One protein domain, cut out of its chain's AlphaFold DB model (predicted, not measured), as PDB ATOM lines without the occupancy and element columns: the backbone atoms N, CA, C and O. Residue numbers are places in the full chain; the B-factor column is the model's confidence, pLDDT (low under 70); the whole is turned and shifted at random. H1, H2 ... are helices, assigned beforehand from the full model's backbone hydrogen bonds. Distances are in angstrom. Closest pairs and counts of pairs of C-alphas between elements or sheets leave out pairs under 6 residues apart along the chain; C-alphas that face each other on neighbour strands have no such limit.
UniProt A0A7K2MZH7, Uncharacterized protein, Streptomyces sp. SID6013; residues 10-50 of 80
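Overview. This is residues 10 to 50 of the 80 residues of an uncharacterized protein of Streptomyces sp. SID6013 (UniProt A0A7K2MZH7). One long helix, H1, makes nearly the whole length, and after a tight link a short helix, H2, turns off at its far end, so that the two make an L with a long and a short arm. The printed part has 41 residues, with two named helices in the order H1, H2 and no named strand; the class is all helix. The whole is extended, a rod with a radius of gyration of the C-alphas of 16.3 A, and spans 49 by 20 by 6 A.

Arrangement. H1, residues 10 to 38, and H2, residues 42 to 49, are close but not clearly touching, with 2 pairs of C-alphas within 8 A. Their closest C-alphas, those of Lys 36 and Ala 42, are 5.7 A apart. Their lines are about perpendicular, at 88 degrees. In H1 every O i to N i+4 pair is within hydrogen-bond range; in H2 2 of 4 are.

Along the chain. H1 measures 42.0 A from C-alpha 10 at (3.075, 24.594, 29.481) to C-alpha 38 at (5.577, -9.498, 5.077). H2 measures 12.0 A and ends with C-alpha 49 at (9.799, -21.297, 20.996).

Size, cuts and confidence. The C-alphas farthest apart, those of Thr 10 and Asp 50, are 49.6 A apart. The printed part has no cut. Residues 36 to 50 have pLDDT under 70.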
ATOM      1  N   THR A  10       2.023  25.537  29.073       91.25
ATOM      2  CA  THR A  10       3.075  24.594  29.481       91.25
ATOM      3  C   THR A  10       2.546  23.167  29.594       91.25
ATOM      4  O   THR A  10       3.157  22.240  29.071       91.25
ATOM      5  N   GLU A  11       1.389  22.983  30.231       90.44
ATOM      6  CA  GLU A  11       0.739  21.671  30.359       90.44
ATOM      7  C   GLU A  11       0.337  21.125  28.987       90.44
ATOM      8  O   GLU A  11       0.529  19.946  28.699       90.44
ATOM      9  N   TRP A  12      -0.139  22.004  28.104       90.69
ATOM     10  CA  TRP A  12      -0.435  21.656  26.722       90.69
ATOM     11  C   TRP A  12       0.812  21.210  25.955       90.69
ATOM     12  O   TRP A  12       0.758  20.218  25.234       90.69
ATOM     13  N   ALA A  13       1.943  21.901  26.119       91.56
ATOM     14  CA  ALA A  13       3.197  21.518  25.472       91.56
ATOM     15  C   ALA A  13       3.694  20.145  25.952       91.56
ATOM     16  O   ALA A  13       4.121  19.332  25.134       91.56
ATOM     17  N   VAL A  14       3.580  19.856  27.253       92.94
ATOM     18  CA  VAL A  14       3.919  18.540  27.819       92.94
ATOM     19  C   VAL A  14       2.996  17.452  27.269       92.94
ATOM     20  O   VAL A  14       3.479  16.405  26.843       92.94
ATOM     21  N   ALA A  15       1.687  17.711  27.209       90.56
ATOM     22  CA  ALA A  15       0.724  16.771  26.641       90.56
ATOM     23  C   ALA A  15       1.008  16.478  25.159       90.56
ATOM     24  O   ALA A  15       0.949  15.327  24.737       90.56
ATOM     25  N   GLN A  16       1.376  17.497  24.377       93.88
ATOM     26  CA  GLN A  16       1.751  17.333  22.971       93.88
ATOM     27  C   GLN A  16       3.042  16.534  22.794       93.88
ATOM     28  O   GLN A  16       3.119  15.682  21.914       93.88
ATOM     29  N   HIS A  17       4.047  16.775  23.638       94.00
ATOM     30  CA  HIS A  17       5.285  16.000  23.610       94.00
ATOM     31  C   HIS A  17       5.021  14.524  23.913       94.00
ATOM     32  O   HIS A  17       5.444  13.653  23.161       94.00
ATOM     33  N   HIS A  18       4.259  14.253  24.972       94.25
ATOM     34  CA  HIS A  18       3.890  12.894  25.351       94.25
ATOM     35  C   HIS A  18       3.077  12.199  24.249       94.25
ATOM     36  O   HIS A  18       3.325  11.040  23.931       94.25
ATOM     37  N   GLN A  19       2.138  12.912  23.618       93.75
ATOM     38  CA  GLN A  19       1.380  12.373  22.490       93.75
ATOM     39  C   GLN A  19       2.299  12.011  21.318       93.75
ATOM     40  O   GLN A  19       2.163  10.930  20.754       93.75
ATOM     41  N   ALA A  20       3.269  12.865  20.986       94.75
ATOM     42  CA  ALA A  20       4.224  12.589  19.917       94.75
ATOM     43  C   ALA A  20       5.116  11.368  20.221       94.75
ATOM     44  O   ALA A  20       5.419  10.592  19.315       94.75
ATOM     45  N   GLU A  21       5.516  11.172  21.481       96.62
ATOM     46  CA  GLU A  21       6.248   9.974  21.912       96.62
ATOM     47  C   GLU A  21       5.404   8.706  21.738       96.62
ATOM     48  O   GLU A  21       5.889   7.713  21.189       96.62
ATOM     49  N   LEU A  22       4.136   8.745  22.156       96.12
ATOM     50  CA  LEU A  22       3.208   7.628  21.980       96.12
ATOM     51  C   LEU A  22       2.983   7.317  20.500       96.12
ATOM     52  O   LEU A  22       3.115   6.163  20.100       96.12
ATOM     53  N   ASP A  23       2.726   8.332  19.677       95.88
ATOM     54  CA  ASP A  23       2.520   8.165  18.238       95.88
ATOM     55  C   ASP A  23       3.759   7.549  17.567       95.88
ATOM     56  O   ASP A  23       3.641   6.654  16.727       95.88
ATOM     57  N   ALA A  24       4.964   7.969  17.969       95.00
ATOM     58  CA  ALA A  24       6.215   7.404  17.471       95.00
ATOM     59  C   ALA A  24       6.404   5.934  17.883       95.00
ATOM     60  O   ALA A  24       6.915   5.134  17.093       95.00
ATOM     61  N   LEU A  25       6.003   5.555  19.099       95.19
ATOM     62  CA  LEU A  25       6.022   4.161  19.551       95.19
ATOM     63  C   LEU A  25       4.996   3.318  18.787       95.19
ATOM     64  O   LEU A  25       5.333   2.239  18.298       95.19
ATOM     65  N   THR A  26       3.775   3.820  18.613       94.88
ATOM     66  CA  THR A  26       2.730   3.143  17.839       94.88
ATOM     67  C   THR A  26       3.149   2.954  16.383       94.88
ATOM     68  O   THR A  26       2.974   1.866  15.839       94.88
ATOM     69  N   ALA A  27       3.772   3.957  15.759       92.38
ATOM     70  CA  ALA A  27       4.290   3.840  14.398       92.38
ATOM     71  C   ALA A  27       5.401   2.782  14.284       92.38
ATOM     72  O   ALA A  27       5.434   2.025  13.313       92.38
ATOM     73  N   GLN A  28       6.291   2.683  15.277       90.25
ATOM     74  CA  GLN A  28       7.319   1.639  15.317       90.25
ATOM     75  C   GLN A  28       6.715   0.240  15.469       90.25
ATOM     76  O   GLN A  28       7.149  -0.684  14.780       90.25
ATOM     77  N   LEU A  29       5.704   0.088  16.330       88.56
ATOM     78  CA  LEU A  29       4.987  -1.175  16.504       88.56
ATOM     79  C   LEU A  29       4.261  -1.586  15.225       88.56
ATOM     80  O   LEU A  29       4.458  -2.706  14.766       88.56
ATOM     81  N   ALA A  30       3.521  -0.669  14.599       86.31
ATOM     82  CA  ALA A  30       2.847  -0.920  13.328       86.31
ATOM     83  C   ALA A  30       3.844  -1.281  12.214       86.31
ATOM     84  O   ALA A  30       3.609  -2.198  11.434       86.31
ATOM     85  N   ALA A  31       5.000  -0.610  12.155       84.88
ATOM     86  CA  ALA A  31       6.041  -0.930  11.182       84.88
ATOM     87  C   ALA A  31       6.675  -2.309  11.435       84.88
ATOM     88  O   ALA A  31       7.063  -2.997  10.492       84.88
ATOM     89  N   HIS A  32       6.810  -2.715  12.697       77.00
ATOM     90  CA  HIS A  32       7.297  -4.038  13.072       77.00
ATOM     91  C   HIS A  32       6.263  -5.138  12.790       77.00
ATOM     92  O   HIS A  32       6.621  -6.194  12.277       77.00
ATOM     93  N   GLU A  33       4.988  -4.884  13.067       73.94
ATOM     94  CA  GLU A  33       3.881  -5.786  12.749       73.94
ATOM     95  C   GLU A  33       3.750  -5.988  11.237       73.94
ATOM     96  O   GLU A  33       3.777  -7.123  10.769       73.94
ATOM     97  N   ALA A  34       3.796  -4.906  10.456       75.19
ATOM     98  CA  ALA A  34       3.829  -4.987   8.998       75.19
ATOM     99  C   ALA A  34       5.037  -5.798   8.490       75.19
ATOM    100  O   ALA A  34       4.920  -6.574   7.544       75.19
ATOM    101  N   LYS A  35       6.212  -5.676   9.124       70.62
ATOM    102  CA  LYS A  35       7.377  -6.511   8.776       70.62
ATOM    103  C   LYS A  35       7.134  -7.996   9.047       70.62
ATOM    104  O   LYS A  35       7.567  -8.806   8.237       70.62
ATOM    105  N   LYS A  36       6.448  -8.354  10.138       64.88
ATOM    106  CA  LYS A  36       6.080  -9.748  10.436       64.88
ATOM    107  C   LYS A  36       5.079 -10.306   9.428       64.88
ATOM    108  O   LYS A  36       5.248 -11.435   8.988       64.88
ATOM    109  N   GLU A  37       4.080  -9.521   9.031       62.22
ATOM    110  CA  GLU A  37       3.114  -9.933   8.000       62.22
ATOM    111  C   GLU A  37       3.774 -10.152   6.629       62.22
ATOM    112  O   GLU A  37       3.329 -10.987   5.840       62.22
ATOM    113  N   HIS A  38       4.851  -9.419   6.343       59.03
ATOM    114  CA  HIS A  38       5.577  -9.498   5.077       59.03
ATOM    115  C   HIS A  38       6.765 -10.467   5.074       59.03
ATOM    116  O   HIS A  38       7.351 -10.676   4.009       59.03
ATOM    117  N   ASP A  39       7.109 -11.078   6.210       54.44
ATOM    118  CA  ASP A  39       8.162 -12.086   6.285       54.44
ATOM    119  C   ASP A  39       7.563 -13.499   6.434       54.44
ATOM    120  O   ASP A  39       7.123 -13.880   7.523       54.44
ATOM    121  N   PRO A  40       7.570 -14.332   5.375       56.09
ATOM    122  CA  PRO A  40       7.112 -15.717   5.467       56.09
ATOM    123  C   PRO A  40       7.965 -16.584   6.415       56.09
ATOM    124  O   PRO A  40       7.560 -17.707   6.721       56.09
ATOM    125  N   SER A  41       9.118 -16.100   6.898       55.12
ATOM    126  CA  SER A  41       9.922 -16.761   7.935       55.12
ATOM    127  C   SER A  41       9.528 -16.395   9.372       55.12
ATOM    128  O   SER A  41       9.797 -17.192  10.267       55.12
ATOM    129  N   ALA A  42       8.825 -15.282   9.617       53.59
ATOM    130  CA  ALA A  42       8.431 -14.867  10.973       53.59
ATOM    131  C   ALA A  42       7.370 -15.789  11.612       53.59
ATOM    132  O   ALA A  42       7.281 -15.877  12.833       53.59
ATOM    133  N   ALA A  43       6.616 -16.542  10.804       52.84
ATOM    134  CA  ALA A  43       5.721 -17.601  11.283       52.84
ATOM    135  C   ALA A  43       6.470 -18.850  11.805       52.84
ATOM    136  O   ALA A  43       5.878 -19.701  12.469       52.84
ATOM    137  N   CYS A  44       7.765 -18.985  11.497       52.16
ATOM    138  CA  CYS A  44       8.585 -20.127  11.908       52.16
ATOM    139  C   CYS A  44       9.283 -19.913  13.261       52.16
ATOM    140  O   CYS A  44       9.641 -20.900  13.902       52.16
ATOM    141  N   ASP A  45       9.457 -18.670  13.717       52.50
ATOM    142  CA  ASP A  45      10.110 -18.395  15.005       52.50
ATOM    143  C   ASP A  45       9.191 -18.717  16.199       52.50
ATOM    144  O   ASP A  45       9.663 -19.242  17.209       52.50
ATOM    145  N   ASP A  46       7.867 -18.563  16.055       54.19
ATOM    146  CA  ASP A  46       6.902 -19.089  17.040       54.19
ATOM    147  C   ASP A  46       6.902 -20.631  17.074       54.19
ATOM    148  O   ASP A  46       6.658 -21.239  18.114       54.19
ATOM    149  N   CYS A  47       7.276 -21.291  15.969       52.41
ATOM    150  CA  CYS A  47       7.474 -22.745  15.932       52.41
ATOM    151  C   CYS A  47       8.804 -23.192  16.572       52.41
ATOM    152  O   CYS A  47       9.010 -24.394  16.765       52.41
ATOM    153  N   ALA A  48       9.732 -22.269  16.854       51.31
ATOM    154  CA  ALA A  48      10.986 -22.563  17.546       51.31
ATOM    155  C   ALA A  48      10.837 -22.435  19.070       51.31
ATOM    156  O   ALA A  48      11.377 -23.264  19.796       51.31
ATOM    157  N   LEU A  49      10.038 -21.479  19.557       52.16
ATOM    158  CA  LEU A  49       9.799 -21.297  20.996       52.16
ATOM    159  C   LEU A  49       8.924 -22.400  21.619       52.16
ATOM    160  O   LEU A  49       9.069 -22.696  22.804       52.16
ATOM    161  N   ASP A  50       8.066 -23.048  20.826       49.03
ATOM    162  CA  ASP A  50       7.250 -24.189  21.277       49.03
ATOM    163  C   ASP A  50       8.022 -25.529  21.245       49.03
ATOM    164  O   ASP A  50       7.565 -26.557  21.742       49.03
TER     165      ASP A  50